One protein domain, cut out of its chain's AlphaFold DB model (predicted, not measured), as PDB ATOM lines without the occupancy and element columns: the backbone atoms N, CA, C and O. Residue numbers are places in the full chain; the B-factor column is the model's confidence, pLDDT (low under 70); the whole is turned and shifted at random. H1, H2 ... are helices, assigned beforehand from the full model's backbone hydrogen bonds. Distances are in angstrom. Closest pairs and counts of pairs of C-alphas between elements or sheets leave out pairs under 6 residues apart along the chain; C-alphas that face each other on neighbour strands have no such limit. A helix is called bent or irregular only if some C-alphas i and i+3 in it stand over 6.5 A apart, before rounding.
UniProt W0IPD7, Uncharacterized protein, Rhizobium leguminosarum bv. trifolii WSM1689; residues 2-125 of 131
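This is residues 2 to 125 of the 131 residues of an uncharacterized protein of Rhizobium leguminosarum bv. trifolii WSM1689 (UniProt W0IPD7). Four long helices, H1, H2, H4 and H5, stand side by side as a four-cornered bundle, in which H5 packs between H2 and H4, and H1 closes the ring on its other side. H6 crosses the outside of H2 and its end sticks out with residues 120 to 125, while the small helix H3 packs on H5 near one end of the bundle. The printed part has 124 residues with six named helices, H1 to H6 in chain order, and no named strand; the class is all helix. It is compact, with a radius of gyration of the C-alphas of 14.2 A, and spans 40 by 38 by 29 A.

The longest helix, H5, runs from residue 86 to 106, 30.0 A from C-alpha 86 at (18.485, 10.715, -47.647) to C-alpha 106. H4 is residues 61 to 78, 26.7 A; it is neither bent nor irregular, but only just, as C-alphas 61 and 64 are 6.4 A apart. H2 is residues 25 to 42, 25.5 A. H1 is residues 2 to 20, 26.2 A, beginning at C-alpha 2 at (9.740, 18.665, -41.928); it is irregular, with C-alphas 16 and 19 at 9.1 A, and has a kink of 36 degrees near residue 14. H3 is residues 52 to 55. H6 is residues 111 to 123, 18.3 A, ending at C-alpha 123 at (-7.603, 5.993, -34.705).

H5 touches H4, closest at the C-alphas of Ala 68 and Ala 92, 4.6 A; this helical hairpin has a shallow tilt of 20 degrees, opposite ways. H5 touches H2 at 29 degrees, shallow and opposite ways, closest at the C-alphas of Ile 29 and Val 100, 5.8 A. H1 touches H4, C-alphas of Gly 5 and Ala 73 at 5.1 A, with a shallow tilt of 23 degrees, opposite ways. H1 and H2 form a helical hairpin and touch at a shallow tilt of 9 degrees, closest at the C-alphas of Val 15 and Val 25, 6.1 A. H1 and H5 are near each other; H2 and H4 are apart. H3 touches residues 98 to 102 of H5 alone, closest at the C-alphas of Ala 52 and Thr 102, 5.5 A. H6 touches residues 27 to 34 of H2 alone, C-alphas of Val 30 and Ile 115 at 5.7 A, only just about perpendicular at 73 degrees. Every O i to N i+4 pair is within hydrogen-bond range in H2, H5 and H6; H1 has 12 of 15 and H4 13 of 14, and H3 is too short for such a pair.

The C-alphas of Leu 82 and Gln 108 are the two farthest apart, 42.1 A. The printed part has no cut, and no link is long. Mean pLDDT of the printed part is 91.1; residues 51 to 59 and residue 61 are under 70.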
ATOM      1  N   LYS A   2       9.678  17.631 -42.991       91.81
ATOM      2  CA  LYS A   2       9.740  18.665 -41.928       91.81
ATOM      3  C   LYS A   2       8.852  18.384 -40.718       91.81
ATOM      4  O   LYS A   2       9.277  18.547 -39.583       91.81
ATOM      5  N   HIS A   3       7.639  17.887 -40.962       94.88
ATOM      6  CA  HIS A   3       6.721  17.462 -39.906       94.88
ATOM      7  C   HIS A   3       7.368  16.474 -38.913       94.88
ATOM      8  O   HIS A   3       7.246  16.661 -37.707       94.88
ATOM      9  N   TYR A   4       8.109  15.471 -39.397       96.25
ATOM     10  CA  TYR A   4       8.798  14.499 -38.543       96.25
ATOM     11  C   TYR A   4       9.943  15.145 -37.754       96.25
ATOM     12  O   TYR A   4      10.027  14.937 -36.545       96.25
ATOM     13  N   GLY A   5      10.741  16.007 -38.396       96.12
ATOM     14  CA  GLY A   5      11.787  16.787 -37.720       96.12
ATOM     15  C   GLY A   5      11.234  17.657 -36.584       96.12
ATOM     16  O   GLY A   5      11.744  17.620 -35.465       96.12
ATOM     17  N   LEU A   6      10.114  18.354 -36.817       97.62
ATOM     18  CA  LEU A   6       9.420  19.135 -35.784       97.62
ATOM     19  C   LEU A   6       8.915  18.260 -34.629       97.62
ATOM     20  O   LEU A   6       8.952  18.671 -33.469       97.62
ATOM     21  N   HIS A   7       8.437  17.047 -34.924       98.25
ATOM     22  CA  HIS A   7       8.050  16.097 -33.887       98.25
ATOM     23  C   HIS A   7       9.247  15.668 -33.034       98.25
ATOM     24  O   HIS A   7       9.126  15.709 -31.811       98.25
ATOM     25  N   PHE A   8      10.387  15.327 -33.639       97.88
ATOM     26  CA  PHE A   8      11.593  14.961 -32.893       97.88
ATOM     27  C   PHE A   8      12.095  16.108 -32.014       97.88
ATOM     28  O   PHE A   8      12.258  15.908 -30.814       97.88
ATOM     29  N   ALA A   9      12.211  17.326 -32.551       97.62
ATOM     30  CA  ALA A   9      12.606  18.502 -31.768       97.62
ATOM     31  C   ALA A   9      11.657  18.759 -30.582       97.62
ATOM     32  O   ALA A   9      12.089  18.979 -29.448       97.62
ATOM     33  N   LYS A  10      10.341  18.652 -30.812       97.62
ATOM     34  CA  LYS A  10       9.336  18.751 -29.746       97.62
ATOM     35  C   LYS A  10       9.557  17.691 -28.670       97.62
ATOM     36  O   LYS A  10       9.466  18.012 -27.491       97.62
ATOM     37  N   TYR A  11       9.801  16.439 -29.054       97.44
ATOM     38  CA  TYR A  11       9.987  15.332 -28.115       97.44
ATOM     39  C   TYR A  11      11.273  15.464 -27.302       97.44
ATOM     40  O   TYR A  11      11.220  15.237 -26.098       97.44
ATOM     41  N   VAL A  12      12.369  15.934 -27.903       96.94
ATOM     42  CA  VAL A  12      13.585  16.320 -27.169       96.94
ATOM     43  C   VAL A  12      13.235  17.340 -26.084       96.94
ATOM     44  O   VAL A  12      13.527  17.123 -24.911       96.94
ATOM     45  N   GLY A  13      12.497  18.398 -26.434       96.19
ATOM     46  CA  GLY A  13      12.046  19.402 -25.467       96.19
ATOM     47  C   GLY A  13      11.065  18.882 -24.405       96.19
ATOM     48  O   GLY A  13      10.971  19.464 -23.327       96.19
ATOM     49  N   ARG A  14      10.310  17.807 -24.678       95.62
ATOM     50  CA  ARG A  14       9.468  17.138 -23.667       95.62
ATOM     51  C   ARG A  14      10.317  16.390 -22.654       95.62
ATOM     52  O   ARG A  14      10.123  16.573 -21.460       95.62
ATOM     53  N   VAL A  15      11.263  15.585 -23.138       93.75
ATOM     54  CA  VAL A  15      12.176  14.828 -22.275       93.75
ATOM     55  C   VAL A  15      13.019  15.786 -21.429       93.75
ATOM     56  O   VAL A  15      13.149  15.571 -20.229       93.75
ATOM     57  N   ALA A  16      13.503  16.885 -22.019       94.38
ATOM     58  CA  ALA A  16      14.331  17.884 -21.340       94.38
ATOM     59  C   ALA A  16      13.622  18.581 -20.175       94.38
ATOM     60  O   ALA A  16      14.261  18.930 -19.188       94.38
ATOM     61  N   ARG A  17      12.302  18.772 -20.271       94.62
ATOM     62  CA  ARG A  17      11.511  19.388 -19.198       94.62
ATOM     63  C   ARG A  17      11.259  18.464 -18.010       94.62
ATOM     64  O   ARG A  17      10.878  18.955 -16.955       94.62
ATOM     65  N   GLY A  18      11.472  17.155 -18.147       89.50
ATOM     66  CA  GLY A  18      11.322  16.209 -17.043       89.50
ATOM     67  C   GLY A  18       9.972  16.348 -16.331       89.50
ATOM     68  O   GLY A  18       8.924  16.149 -16.941       89.50
ATOM     69  N   ALA A  19      10.005  16.702 -15.044       90.50
ATOM     70  CA  ALA A  19       8.814  16.849 -14.205       90.50
ATOM     71  C   ALA A  19       7.895  18.023 -14.608       90.50
ATOM     72  O   ALA A  19       6.711  17.993 -14.280       90.50
ATOM     73  N   ASP A  20       8.402  19.013 -15.352       94.06
ATOM     74  CA  ASP A  20       7.622  20.171 -15.818       94.06
ATOM     75  C   ASP A  20       6.808  19.871 -17.096       94.06
ATOM     76  O   ASP A  20       6.107  20.733 -17.634       94.06
ATOM     77  N   GLU A  21       6.900  18.653 -17.640       95.88
ATOM     78  CA  GLU A  21       6.090  18.209 -18.773       95.88
ATOM     79  C   GLU A  21       4.876  17.388 -18.309       95.88
ATOM     80  O   GLU A  21       4.974  16.386 -17.610       95.88
ATOM     81  N   THR A  22       3.701  17.786 -18.794       94.88
ATOM     82  CA  THR A  22       2.418  17.098 -18.586       94.88
ATOM     83  C   THR A  22       2.381  15.671 -19.143       94.88
ATOM     84  O   THR A  22       1.606  14.834 -18.679       94.88
ATOM     85  N   LYS A  23       3.149  15.391 -20.199       94.56
ATOM     86  CA  LYS A  23       3.257  14.071 -20.831       94.56
ATOM     87  C   LYS A  23       4.413  13.283 -20.231       94.56
ATOM     88  O   LYS A  23       5.549  13.735 -20.235       94.56
ATOM     89  N   THR A  24       4.140  12.049 -19.825       94.25
ATOM     90  CA  THR A  24       5.189  11.175 -19.293       94.25
ATOM     91  C   THR A  24       6.293  10.909 -20.320       94.25
ATOM     92  O   THR A  24       6.095  11.018 -21.542       94.25
ATOM     93  N   VAL A  25       7.472  10.531 -19.827       93.75
ATOM     94  CA  VAL A  25       8.604  10.174 -20.687       93.75
ATOM     95  C   VAL A  25       8.267   8.931 -21.509       93.75
ATOM     96  O   VAL A  25       8.484   8.929 -22.715       93.75
ATOM     97  N   GLU A  26       7.621   7.931 -20.911       95.50
ATOM     98  CA  GLU A  26       7.158   6.705 -21.576       95.50
ATOM     99  C   GLU A  26       6.207   7.041 -22.728       95.50
ATOM    100  O   GLU A  26       6.326   6.507 -23.832       95.50
ATOM    101  N   ARG A  27       5.301   8.005 -22.514       96.06
ATOM    102  CA  ARG A  27       4.409   8.478 -23.570       96.06
ATOM    103  C   ARG A  27       5.178   9.145 -24.704       96.06
ATOM    104  O   ARG A  27       4.841   8.947 -25.870       96.06
ATOM    105  N   THR A  28       6.193   9.931 -24.372       96.69
ATOM    106  CA  THR A  28       7.049  10.583 -25.366       96.69
ATOM    107  C   THR A  28       7.867   9.562 -26.157       96.69
ATOM    108  O   THR A  28       7.949   9.693 -27.374       96.69
ATOM    109  N   ILE A  29       8.384   8.511 -25.512       96.62
ATOM    110  CA  ILE A  29       9.096   7.403 -26.169       96.62
ATOM    111  C   ILE A  29       8.169   6.681 -27.158       96.62
ATOM    112  O   ILE A  29       8.537   6.486 -28.315       96.62
ATOM    113  N   VAL A  30       6.938   6.351 -26.752       98.12
ATOM    114  CA  VAL A  30       5.944   5.717 -27.640       98.12
ATOM    115  C   VAL A  30       5.588   6.619 -28.830       98.12
ATOM    116  O   VAL A  30       5.542   6.160 -29.973       98.12
ATOM    117  N   ASP A  31       5.339   7.907 -28.583       97.69
ATOM    118  CA  ASP A  31       5.037   8.881 -29.636       97.69
ATOM    119  C   ASP A  31       6.246   9.071 -30.589       97.69
ATOM    120  O   ASP A  31       6.049   9.247 -31.796       97.69
ATOM    121  N   ALA A  32       7.484   9.011 -30.083       97.50
ATOM    122  CA  ALA A  32       8.712   9.060 -30.880       97.50
ATOM    123  C   ALA A  32       8.885   7.806 -31.746       97.50
ATOM    124  O   ALA A  32       9.174   7.937 -32.935       97.50
ATOM    125  N   ALA A  33       8.615   6.616 -31.199       97.69
ATOM    126  CA  ALA A  33       8.639   5.351 -31.932       97.69
ATOM    127  C   ALA A  33       7.682   5.376 -33.132       97.69
ATOM    128  O   ALA A  33       8.056   5.041 -34.254       97.69
ATOM    129  N   LEU A  34       6.443   5.832 -32.914       97.69
ATOM    130  CA  LEU A  34       5.450   5.948 -33.980       97.69
ATOM    131  C   LEU A  34       5.895   6.912 -35.083       97.69
ATOM    132  O   LEU A  34       5.778   6.576 -36.258       97.69
ATOM    133  N   VAL A  35       6.429   8.079 -34.714       98.06
ATOM    134  CA  VAL A  35       6.929   9.065 -35.684       98.06
ATOM    135  C   VAL A  35       8.141   8.533 -36.451       98.06
ATOM    136  O   VAL A  35       8.189   8.702 -37.665       98.06
ATOM    137  N   CYS A  36       9.074   7.860 -35.777       97.75
ATOM    138  CA  CYS A  36      10.246   7.221 -36.381       97.75
ATOM    139  C   CYS A  36       9.845   6.185 -37.443       97.75
ATOM    140  O   CYS A  36      10.294   6.260 -38.591       97.75
ATOM    141  N   LEU A  37       8.907   5.291 -37.109       96.69
ATOM    142  CA  LEU A  37       8.372   4.299 -38.047       96.69
ATOM    143  C   LEU A  37       7.607   4.951 -39.209       96.69
ATOM    144  O   LEU A  37       7.744   4.530 -40.355       96.69
ATOM    145  N   SER A  38       6.820   6.000 -38.949       96.69
ATOM    146  CA  SER A  38       6.139   6.749 -40.012       96.69
ATOM    147  C   SER A  38       7.124   7.443 -40.955       96.69
ATOM    148  O   SER A  38       6.932   7.393 -42.168       96.69
ATOM    149  N   ALA A  39       8.181   8.056 -40.418       97.25
ATOM    150  CA  ALA A  39       9.230   8.686 -41.210       97.25
ATOM    151  C   ALA A  39       9.975   7.655 -42.068       97.25
ATOM    152  O   ALA A  39      10.191   7.904 -43.253       97.25
ATOM    153  N   ALA A  40      10.286   6.485 -41.502       97.12
ATOM    154  CA  ALA A  40      10.940   5.397 -42.223       97.12
ATOM    155  C   ALA A  40      10.094   4.910 -43.401       97.12
ATOM    156  O   ALA A  40      10.599   4.797 -44.514       97.12
ATOM    157  N   ASN A  41       8.793   4.699 -43.179       96.69
ATOM    158  CA  ASN A  41       7.873   4.273 -44.230       96.69
ATOM    159  C   ASN A  41       7.768   5.305 -45.360       96.69
ATOM    160  O   ASN A  41       7.813   4.932 -46.527       96.69
ATOM    161  N   VAL A  42       7.650   6.595 -45.028       95.69
ATOM    162  CA  VAL A  42       7.525   7.664 -46.035       95.69
ATOM    163  C   VAL A  42       8.812   7.873 -46.830       95.69
ATOM    164  O   VAL A  42       8.750   8.238 -47.999       95.69
ATOM    165  N   LEU A  43       9.973   7.642 -46.218       94.94
ATOM    166  CA  LEU A  43      11.277   7.788 -46.868       94.94
ATOM    167  C   LEU A  43      11.826   6.462 -47.422       94.94
ATOM    168  O   LEU A  43      12.974   6.428 -47.854       94.94
ATOM    169  N   HIS A  44      11.036   5.380 -47.396       95.44
ATOM    170  CA  HIS A  44      11.444   4.030 -47.807       95.44
ATOM    171  C   HIS A  44      12.763   3.561 -47.159       95.44
ATOM    172  O   HIS A  44      13.621   2.956 -47.800       95.44
ATOM    173  N   GLN A  45      12.942   3.856 -45.871       94.06
ATOM    174  CA  GLN A  45      14.153   3.527 -45.125       94.06
ATOM    175  C   GLN A  45      14.045   2.147 -44.481       94.06
ATOM    176  O   GLN A  45      13.152   1.885 -43.674       94.06
ATOM    177  N   HIS A  46      15.023   1.291 -44.765       93.19
ATOM    178  CA  HIS A  46      15.254   0.072 -43.998       93.19
ATOM    179  C   HIS A  46      16.125   0.407 -42.789       93.19
ATOM    180  O   HIS A  46      17.341   0.546 -42.917       93.19
ATOM    181  N   LEU A  47      15.487   0.585 -41.631       90.50
ATOM    182  CA  LEU A  47      16.190   0.902 -40.392       90.50
ATOM    183  C   LEU A  47      16.810  -0.358 -39.787       90.50
ATOM    184  O   LEU A  47      16.143  -1.386 -39.654       90.50
ATOM    185  N   GLN A  48      18.065  -0.247 -39.364       87.94
ATOM    186  CA  GLN A  48      18.739  -1.248 -38.545       87.94
ATOM    187  C   GLN A  48      19.143  -0.585 -37.224       87.94
ATOM    188  O   GLN A  48      20.087   0.206 -37.218       87.94
ATOM    189  N   PRO A  49      18.413  -0.825 -36.116       75.00
ATOM    190  CA  PRO A  49      18.793  -0.255 -34.834       75.00
ATOM    191  C   PRO A  49      20.174  -0.782 -34.441       75.00
ATOM    192  O   PRO A  49      20.434  -1.983 -34.503       75.00
ATOM    193  N   LYS A  50      21.056   0.129 -34.032       79.06
ATOM    194  CA  LYS A  50      22.356  -0.205 -33.445       79.06
ATOM    195  C   LYS A  50      22.140  -0.930 -32.116       79.06
ATOM    196  O   LYS A  50      21.192  -0.598 -31.398       79.06
ATOM    197  N   ASP A  51      23.022  -1.880 -31.800       66.31
ATOM    198  CA  ASP A  51      22.919  -2.751 -30.624       66.31
ATOM    199  C   ASP A  51      22.631  -1.963 -29.339       66.31
ATOM    200  O   ASP A  51      23.415  -1.109 -28.917       66.31
ATOM    201  N   ALA A  52      21.511  -2.287 -28.686       56.81
ATOM    202  CA  ALA A  52      21.058  -1.618 -27.467       56.81
ATOM    203  C   ALA A  52      22.082  -1.726 -26.318       56.81
ATOM    204  O   ALA A  52      22.185  -0.812 -25.498       56.81
ATOM    205  N   GLN A  53      22.890  -2.797 -26.287       53.50
ATOM    206  CA  GLN A  53      23.979  -2.979 -25.321       53.50
ATOM    207  C   GLN A  53      25.089  -1.922 -25.430       53.50
ATOM    208  O   GLN A  53      25.722  -1.629 -24.418       53.50
ATOM    209  N   ALA A  54      25.325  -1.326 -26.605       53.53
ATOM    210  CA  ALA A  54      26.372  -0.315 -26.779       53.53
ATOM    211  C   ALA A  54      26.030   1.025 -26.099       53.53
ATOM    212  O   ALA A  54      26.912   1.856 -25.886       53.53
ATOM    213  N   PHE A  55      24.760   1.229 -25.736       53.22
ATOM    214  CA  PHE A  55      24.257   2.454 -25.117       53.22
ATOM    215  C   PHE A  55      23.980   2.315 -23.614       53.22
ATOM    216  O   PHE A  55      23.476   3.265 -23.026       53.22
ATOM    217  N   SER A  56      24.334   1.187 -22.980       49.47
ATOM    218  CA  SER A  56      23.945   0.842 -21.595       49.47
ATOM    219  C   SER A  56      24.527   1.728 -20.479       49.47
ATOM    220  O   SER A  56      24.357   1.420 -19.306       49.47
ATOM    221  N   ASN A  57      25.173   2.841 -20.831       51.75
ATOM    222  CA  ASN A  57      25.658   3.873 -19.919       51.75
ATOM    223  C   ASN A  57      25.474   5.268 -20.548       51.75
ATOM    224  O   ASN A  57      26.440   6.029 -20.660       51.75
ATOM    225  N   GLN A  58      24.271   5.621 -21.023       54.06
ATOM    226  CA  GLN A  58      24.016   7.000 -21.453       54.06
ATOM    227  C   GLN A  58      24.171   7.950 -20.257       54.06
ATOM    228  O   GLN A  58      23.263   8.126 -19.453       54.06
ATOM    229  N   ILE A  59      25.339   8.596 -20.165       55.81
ATOM    230  CA  ILE A  59      25.627   9.675 -19.203       55.81
ATOM    231  C   ILE A  59      24.609  10.820 -19.365       55.81
ATOM    232  O   ILE A  59      24.324  11.538 -18.412       55.81
ATOM    233  N   ASP A  60      24.035  10.961 -20.565       70.81
ATOM    234  CA  ASP A  60      22.975  11.911 -20.875       70.81
ATOM    235  C   ASP A  60      21.979  11.311 -21.895       70.81
ATOM    236  O   ASP A  60      22.293  11.243 -23.093       70.81
ATOM    237  N   PRO A  61      20.777  10.883 -21.460       66.50
ATOM    238  CA  PRO A  61      19.774  10.315 -22.353       66.50
ATOM    239  C   PRO A  61      19.190  11.328 -23.342       66.50
ATOM    240  O   PRO A  61      18.571  10.935 -24.331       66.50
ATOM    241  N   LEU A  62      19.383  12.633 -23.127       85.38
ATOM    242  CA  LEU A  62      18.960  13.667 -24.070       85.38
ATOM    243  C   LEU A  62      19.948  13.853 -25.204       85.38
ATOM    244  O   LEU A  62      19.516  14.126 -26.321       85.38
ATOM    245  N   ARG A  63      21.249  13.689 -24.950       89.25
ATOM    246  CA  ARG A  63      22.294  13.991 -25.933       89.25
ATOM    247  C   ARG A  63      22.082  13.256 -27.251       89.25
ATOM    248  O   ARG A  63      22.065  13.887 -28.304       89.25
ATOM    249  N   ASN A  64      21.887  11.939 -27.198       89.62
ATOM    250  CA  ASN A  64      21.762  11.131 -28.413       89.62
ATOM    251  C   ASN A  64      20.463  11.437 -29.165       89.62
ATOM    252  O   ASN A  64      20.463  11.479 -30.393       89.62
ATOM    253  N   PHE A  65      19.368  11.695 -28.444       94.38
ATOM    254  CA  PHE A  65      18.107  12.040 -29.090       94.38
ATOM    255  C   PHE A  65      18.135  13.451 -29.689       94.38
ATOM    256  O   PHE A  65      17.651  13.652 -30.800       94.38
ATOM    257  N   ALA A  66      18.733  14.415 -28.986       96.75
ATOM    258  CA  ALA A  66      18.905  15.784 -29.456       96.75
ATOM    259  C   ALA A  66      19.789  15.846 -30.707       96.75
ATOM    260  O   ALA A  66      19.414  16.502 -31.675       96.75
ATOM    261  N   ASP A  67      20.907  15.117 -30.717       96.12
ATOM    262  CA  ASP A  67      21.779  15.000 -31.888       96.12
ATOM    263  C   ASP A  67      21.044  14.384 -33.089       96.12
ATOM    264  O   ASP A  67      21.040  14.957 -34.179       96.12
ATOM    265  N   ALA A  68      20.352  13.259 -32.887       96.31
ATOM    266  CA  ALA A  68      19.588  12.610 -33.948       96.31
ATOM    267  C   ALA A  68      18.459  13.512 -34.482       96.31
ATOM    268  O   ALA A  68      18.273  13.628 -35.694       96.31
ATOM    269  N   ALA A  69      17.740  14.211 -33.600       97.94
ATOM    270  CA  ALA A  69      16.722  15.183 -33.990       97.94
ATOM    271  C   ALA A  69      17.318  16.353 -34.792       97.94
ATOM    272  O   ALA A  69      16.733  16.760 -35.795       97.94
ATOM    273  N   GLY A  70      18.486  16.857 -34.379       98.12
ATOM    274  CA  GLY A  70      19.222  17.914 -35.069       98.12
ATOM    275  C   GLY A  70      19.661  17.495 -36.471       98.12
ATOM    276  O   GLY A  70      19.374  18.203 -37.430       98.12
ATOM    277  N   ARG A  71      20.246  16.302 -36.625       98.12
ATOM    278  CA  ARG A  71      20.605  15.756 -37.946       98.12
ATOM    279  C   ARG A  71      19.391  15.512 -38.837       98.12
ATOM    280  O   ARG A  71      19.453  15.750 -40.038       98.12
ATOM    281  N   PHE A  72      18.263  15.075 -38.276       98.31
ATOM    282  CA  PHE A  72      17.033  14.958 -39.061       98.31
ATOM    283  C   PHE A  72      16.511  16.336 -39.507       98.31
ATOM    284  O   PHE A  72      15.953  16.457 -40.597       98.31
ATOM    285  N   ALA A  73      16.683  17.376 -38.684       98.06
ATOM    286  CA  ALA A  73      16.349  18.750 -39.047       98.06
ATOM    287  C   ALA A  73      17.290  19.308 -40.130       98.06
ATOM    288  O   ALA A  73      16.788  19.888 -41.084       98.06
ATOM    289  N   ASP A  74      18.597  19.042 -40.052       98.12
ATOM    290  CA  ASP A  74      19.566  19.345 -41.121       98.12
ATOM    291  C   ASP A  74      19.152  18.660 -42.434       98.12
ATOM    292  O   ASP A  74      18.993  19.303 -43.464       98.12
ATOM    293  N   ALA A  75      18.772  17.380 -42.393       97.81
ATOM    294  CA  ALA A  75      18.211  16.700 -43.563       97.81
ATOM    295  C   ALA A  75      16.956  17.402 -44.138       97.81
ATOM    296  O   ALA A  75      16.717  17.385 -45.346       97.81
ATOM    297  N   CYS A  76      16.141  18.022 -43.277       96.94
ATOM    298  CA  CYS A  76      14.981  18.817 -43.684       96.94
ATOM    299  C   CYS A  76      15.342  20.205 -44.243       96.94
ATOM    300  O   CYS A  76      14.498  20.788 -44.919       96.94
ATOM    301  N   GLU A  77      16.529  20.736 -43.958       97.56
ATOM    302  CA  GLU A  77      17.080  21.946 -44.576       97.56
ATOM    303  C   GLU A  77      17.721  21.606 -45.928       97.56
ATOM    304  O   GLU A  77      17.445  22.251 -46.935       97.56
ATOM    305  N   LYS A  78      18.489  20.513 -45.998       96.88
ATOM    306  CA  LYS A  78      19.138  20.036 -47.229       96.88
ATOM    307  C   LYS A  78      18.161  19.783 -48.368       96.88
ATOM    308  O   LYS A  78      18.444  20.139 -49.508       96.88
ATOM    309  N   ILE A  79      16.983  19.239 -48.064       93.94
ATOM    310  CA  ILE A  79      15.914  19.094 -49.062       93.94
ATOM    311  C   ILE A  79      15.434  20.452 -49.609       93.94
ATOM    312  O   ILE A  79      15.124  20.537 -50.794       93.94
ATOM    313  N   ASP A  80      15.405  21.513 -48.793       93.75
ATOM    314  CA  ASP A  80      15.034  22.867 -49.239       93.75
ATOM    315  C   ASP A  80      16.126  23.495 -50.112       93.75
ATOM    316  O   ASP A  80      15.830  24.281 -51.010       93.75
ATOM    317  N   HIS A  81      17.384  23.128 -49.867       96.31
ATOM    318  CA  HIS A  81      18.547  23.575 -50.634       96.31
ATOM    319  C   HIS A  81      18.863  22.678 -51.845       96.31
ATOM    320  O   HIS A  81      19.834  22.935 -52.554       96.31
ATOM    321  N   LEU A  82      18.038  21.657 -52.118       94.88
ATOM    322  CA  LEU A  82      18.238  20.671 -53.191       94.88
ATOM    323  C   LEU A  82      19.569  19.896 -53.080       94.88
ATOM    324  O   LEU A  82      20.155  19.497 -54.086       94.88
ATOM    325  N   GLU A  83      20.032  19.665 -51.853       96.88
ATOM    326  CA  GLU A  83      21.223  18.876 -51.525       96.88
ATOM    327  C   GLU A  83      20.868  17.404 -51.216       96.88
ATOM    328  O   GLU A  83      19.705  17.046 -51.014       96.88
ATOM    329  N   GLU A  84      21.874  16.521 -51.149       96.50
ATOM    330  CA  GLU A  84      21.667  15.139 -50.686       96.50
ATOM    331  C   GLU A  84      21.230  15.133 -49.217       96.50
ATOM    332  O   GLU A  84      21.872  15.746 -48.367       96.50
ATOM    333  N   PHE A  85      20.129  14.440 -48.916       96.81
ATOM    334  CA  PHE A  85      19.547  14.414 -47.572       96.81
ATOM    335  C   PHE A  85      19.148  13.015 -47.085       96.81
ATOM    336  O   PHE A  85      18.851  12.830 -45.902       96.81
ATOM    337  N   LEU A  86      19.068  12.019 -47.972       95.75
ATOM    338  CA  LEU A  86      18.485  10.715 -47.647       95.75
ATOM    339  C   LEU A  86      19.361   9.953 -46.655       95.75
ATOM    340  O   LEU A  86      18.839   9.321 -45.734       95.75
ATOM    341  N   THR A  87      20.678  10.050 -46.820       96.31
ATOM    342  CA  THR A  87      21.650   9.371 -45.963       96.31
ATOM    343  C   THR A  87      21.596   9.920 -44.543       96.31
ATOM    344  O   THR A  87      21.394   9.161 -43.594       96.31
ATOM    345  N   ILE A  88      21.676  11.246 -44.388       97.12
ATOM    346  CA  ILE A  88      21.596  11.898 -43.077       97.12
ATOM    347  C   ILE A  88      20.236  11.660 -42.407       97.12
ATOM    348  O   ILE A  88      20.193  11.328 -41.221       97.12
ATOM    349  N   ALA A  89      19.133  11.722 -43.163       97.44
ATOM    350  CA  ALA A  89      17.801  11.417 -42.649       97.44
ATOM    351  C   ALA A  89      17.697   9.979 -42.141       97.44
ATOM    352  O   ALA A  89      17.091   9.736 -41.099       97.44
ATOM    353  N   ARG A  90      18.265   9.020 -42.880       97.44
ATOM    354  CA  ARG A  90      18.240   7.603 -42.514       97.44
ATOM    355  C   ARG A  90      19.038   7.359 -41.244       97.44
ATOM    356  O   ARG A  90      18.485   6.801 -40.304       97.44
ATOM    357  N   THR A  91      20.291   7.805 -41.188       96.31
ATOM    358  CA  THR A  91      21.141   7.602 -40.007       96.31
ATOM    359  C   THR A  91      20.550   8.285 -38.776       96.31
ATOM    360  O   THR A  91      20.560   7.714 -37.690       96.31
ATOM    361  N   ALA A  92      19.978   9.481 -38.931       96.81
ATOM    362  CA  ALA A  92      19.259  10.148 -37.849       96.81
ATOM    363  C   ALA A  92      18.057   9.325 -37.362       96.81
ATOM    364  O   ALA A  92      17.871   9.157 -36.161       96.81
ATOM    365  N   ASN A  93      17.259   8.771 -38.275       97.12
ATOM    366  CA  ASN A  93      16.087   7.977 -37.914       97.12
ATOM    367  C   ASN A  93      16.459   6.625 -37.270       97.12
ATOM    368  O   ASN A  93      15.787   6.187 -36.339       97.12
ATOM    369  N   GLU A  94      17.549   5.992 -37.716       96.06
ATOM    370  CA  GLU A  94      18.129   4.800 -37.075       96.06
ATOM    371  C   GLU A  94      18.572   5.105 -35.635       96.06
ATOM    372  O   GLU A  94      18.269   4.337 -34.724       96.06
ATOM    373  N   ASP A  95      19.210   6.255 -35.405       94.50
ATOM    374  CA  ASP A  95      19.635   6.665 -34.064       94.50
ATOM    375  C   ASP A  95      18.448   7.021 -33.153       94.50
ATOM    376  O   ASP A  95      18.473   6.700 -31.961       94.50
ATOM    377  N   VAL A  96      17.371   7.606 -33.698       95.69
ATOM    378  CA  VAL A  96      16.104   7.771 -32.964       95.69
ATOM    379  C   VAL A  96      15.529   6.409 -32.569       95.69
ATOM    380  O   VAL A  96      15.097   6.244 -31.429       95.69
ATOM    381  N   LEU A  97      15.533   5.425 -33.474       95.50
ATOM    382  CA  LEU A  97      15.035   4.081 -33.177       95.50
ATOM    383  C   LEU A  97      15.858   3.405 -32.074       95.50
ATOM    384  O   LEU A  97      15.281   2.857 -31.135       95.50
ATOM    385  N   SER A  98      17.190   3.478 -32.154       92.62
ATOM    386  CA  SER A  98      18.079   2.971 -31.104       92.62
ATOM    387  C   SER A  98      17.804   3.645 -29.763       92.62
ATOM    388  O   SER A  98      17.650   2.949 -28.763       92.62
ATOM    389  N   TRP A  99      17.654   4.973 -29.738       93.19
ATOM    390  CA  TRP A  99      17.303   5.696 -28.515       93.19
ATOM    391  C   TRP A  99      15.966   5.230 -27.931       93.19
ATOM    392  O   TRP A  99      15.883   4.979 -26.733       93.19
ATOM    393  N   VAL A 100      14.932   5.059 -28.762       94.44
ATOM    394  CA  VAL A 100      13.613   4.571 -28.325       94.44
ATOM    395  C   VAL A 100      13.722   3.199 -27.659       94.44
ATOM    396  O   VAL A 100      13.140   2.992 -26.593       94.44
ATOM    397  N   VAL A 101      14.448   2.264 -28.280       92.25
ATOM    398  CA  VAL A 101      14.607   0.898 -27.763       92.25
ATOM    399  C   VAL A 101      15.400   0.909 -26.458       92.25
ATOM    400  O   VAL A 101      14.936   0.347 -25.469       92.25
ATOM    401  N   THR A 102      16.541   1.603 -26.416       89.88
ATOM    402  CA  THR A 102      17.357   1.731 -25.200       89.88
ATOM    403  C   THR A 102      16.566   2.376 -24.063       89.88
ATOM    404  O   THR A 102      16.504   1.810 -22.975       89.88
ATOM    405  N   ALA A 103      15.879   3.493 -24.318       91.12
ATOM    406  CA  ALA A 103      15.102   4.198 -23.301       91.12
ATOM    407  C   ALA A 103      13.935   3.352 -22.760       91.12
ATOM    408  O   ALA A 103      13.596   3.448 -21.580       91.12
ATOM    409  N   ALA A 104      13.320   2.511 -23.599       92.44
ATOM    410  CA  ALA A 104      12.301   1.564 -23.154       92.44
ATOM    411  C   ALA A 104      12.880   0.438 -22.286       92.44
ATOM    412  O   ALA A 104      12.290   0.105 -21.256       92.44
ATOM    413  N   CYS A 105      14.043  -0.101 -22.661       90.00
ATOM    414  CA  CYS A 105      14.754  -1.107 -21.876       90.00
ATOM    415  C   CYS A 105      15.192  -0.568 -20.506       90.00
ATOM    416  O   CYS A 105      14.930  -1.212 -19.493       90.00
ATOM    417  N   GLU A 106      15.805   0.618 -20.456       88.50
ATOM    418  CA  GLU A 106      16.266   1.256 -19.212       88.50
ATOM    419  C   GLU A 106      15.115   1.544 -18.242       88.50
ATOM    420  O   GLU A 106      15.253   1.374 -17.033       88.50
ATOM    421  N   ARG A 107      13.956   1.943 -18.776       90.62
ATOM    422  CA  ARG A 107      12.740   2.218 -17.993       90.62
ATOM    423  C   ARG A 107      11.885   0.984 -17.721       90.62
ATOM    424  O   ARG A 107      10.880   1.103 -17.026       90.62
ATOM    425  N   GLN A 108      12.265  -0.175 -18.261       92.12
ATOM    426  CA  GLN A 108      11.590  -1.457 -18.057       92.12
ATOM    427  C   GLN A 108      10.080  -1.417 -18.359       92.12
ATOM    428  O   GLN A 108       9.279  -1.971 -17.605       92.12
ATOM    429  N   PHE A 109       9.671  -0.771 -19.458       93.31
ATOM    430  CA  PHE A 109       8.256  -0.708 -19.847       93.31
ATOM    431  C   PHE A 109       7.966  -1.386 -21.194       93.31
ATOM    432  O   PHE A 109       8.814  -1.444 -22.084       93.31
ATOM    433  N   ASP A 110       6.733  -1.881 -21.350       95.12
ATOM    434  CA  ASP A 110       6.256  -2.524 -22.580       95.12
ATOM    435  C   ASP A 110       6.015  -1.491 -23.697       95.12
ATOM    436  O   ASP A 110       4.933  -0.902 -23.830       95.12
ATOM    437  N   LEU A 111       7.045  -1.273 -24.518       95.81
ATOM    438  CA  LEU A 111       6.983  -0.385 -25.677       95.81
ATOM    439  C   LEU A 111       5.961  -0.861 -26.718       95.81
ATOM    440  O   LEU A 111       5.239  -0.039 -27.286       95.81
ATOM    441  N   GLU A 112       5.869  -2.166 -26.976       96.31
ATOM    442  CA  GLU A 112       4.968  -2.709 -27.996       96.31
ATOM    443  C   GLU A 112       3.502  -2.534 -27.584       96.31
ATOM    444  O   GLU A 112       2.669  -2.071 -28.374       96.31
ATOM    445  N   GLY A 113       3.169  -2.858 -26.333       97.00
ATOM    446  CA  GLY A 113       1.866  -2.572 -25.738       97.00
ATOM    447  C   GLY A 113       1.533  -1.083 -25.787       97.00
ATOM    448  O   GLY A 113       0.435  -0.715 -26.220       97.00
ATOM    449  N   GLY A 114       2.499  -0.220 -25.455       97.19
ATOM    450  CA  GLY A 114       2.369   1.234 -25.559       97.19
ATOM    451  C   GLY A 114       2.042   1.708 -26.978       97.19
ATOM    452  O   GLY A 114       1.089   2.466 -27.175       97.19
ATOM    453  N   ILE A 115       2.768   1.217 -27.987       97.06
ATOM    454  CA  ILE A 115       2.527   1.510 -29.409       97.06
ATOM    455  C   ILE A 115       1.127   1.054 -29.831       97.06
ATOM    456  O   ILE A 115       0.388   1.825 -30.453       97.06
ATOM    457  N   ARG A 116       0.734  -0.180 -29.490       96.31
ATOM    458  CA  ARG A 116      -0.590  -0.729 -29.829       96.31
ATOM    459  C   ARG A 116      -1.710   0.093 -29.203       96.31
ATOM    460  O   ARG A 116      -2.664   0.448 -29.895       96.31
ATOM    461  N   HIS A 117      -1.585   0.430 -27.921       95.69
ATOM    462  CA  HIS A 117      -2.545   1.280 -27.226       95.69
ATOM    463  C   HIS A 117      -2.631   2.665 -27.876       95.69
ATOM    464  O   HIS A 117      -3.717   3.139 -28.212       95.69
ATOM    465  N   ARG A 118      -1.478   3.284 -28.156       94.81
ATOM    466  CA  ARG A 118      -1.424   4.617 -28.748       94.81
ATOM    467  C   ARG A 118      -2.046   4.677 -30.142       94.81
ATOM    468  O   ARG A 118      -2.737   5.647 -30.449       94.81
ATOM    469  N   ARG A 119      -1.858   3.650 -30.973       93.00
ATOM    470  CA  ARG A 119      -2.514   3.557 -32.289       93.00
ATOM    471  C   ARG A 119      -4.040   3.568 -32.175       93.00
ATOM    472  O   ARG A 119      -4.670   4.284 -32.944       93.00
ATOM    473  N   LYS A 120      -4.619   2.863 -31.193       92.12
ATOM    474  CA  LYS A 120      -6.073   2.874 -30.936       92.12
ATOM    475  C   LYS A 120      -6.581   4.261 -30.530       92.12
ATOM    476  O   LYS A 120      -7.619   4.711 -31.002       92.12
ATOM    477  N   GLU A 121      -5.843   4.972 -29.679       90.56
ATOM    478  CA  GLU A 121      -6.213   6.347 -29.317       90.56
ATOM    479  C   GLU A 121      -6.160   7.305 -30.517       90.56
ATOM    480  O   GLU A 121      -6.948   8.244 -30.602       90.56
ATOM    481  N   LEU A 122      -5.183   7.122 -31.411       87.62
ATOM    482  CA  LEU A 122      -5.031   7.947 -32.607       87.62
ATOM    483  C   LEU A 122      -6.111   7.636 -33.648       87.62
ATOM    484  O   LEU A 122      -6.620   8.570 -34.262       87.62
ATOM    485  N   SER A 123      -6.503   6.368 -33.810       84.88
ATOM    486  CA  SER A 123      -7.603   5.993 -34.705       84.88
ATOM    487  C   SER A 123      -8.938   6.569 -34.234       84.88
ATOM    488  O   SER A 123      -9.710   7.044 -35.054       84.88
ATOM    489  N   ALA A 124      -9.177   6.651 -32.922       78.44
ATOM    490  CA  ALA A 124     -10.378   7.286 -32.369       78.44
ATOM    491  C   ALA A 124     -10.481   8.800 -32.660       78.44
ATOM    492  O   ALA A 124     -11.540   9.393 -32.479       78.44
ATOM    493  N   ARG A 125      -9.389   9.445 -33.094       75.75
ATOM    494  CA  ARG A 125      -9.365  10.862 -33.502       75.75
ATOM    495  C   ARG A 125      -9.572  11.052 -35.001       75.75
ATOM    496  O   ARG A 125      -9.541  12.190 -35.466       75.75
TER     497      ARG A 125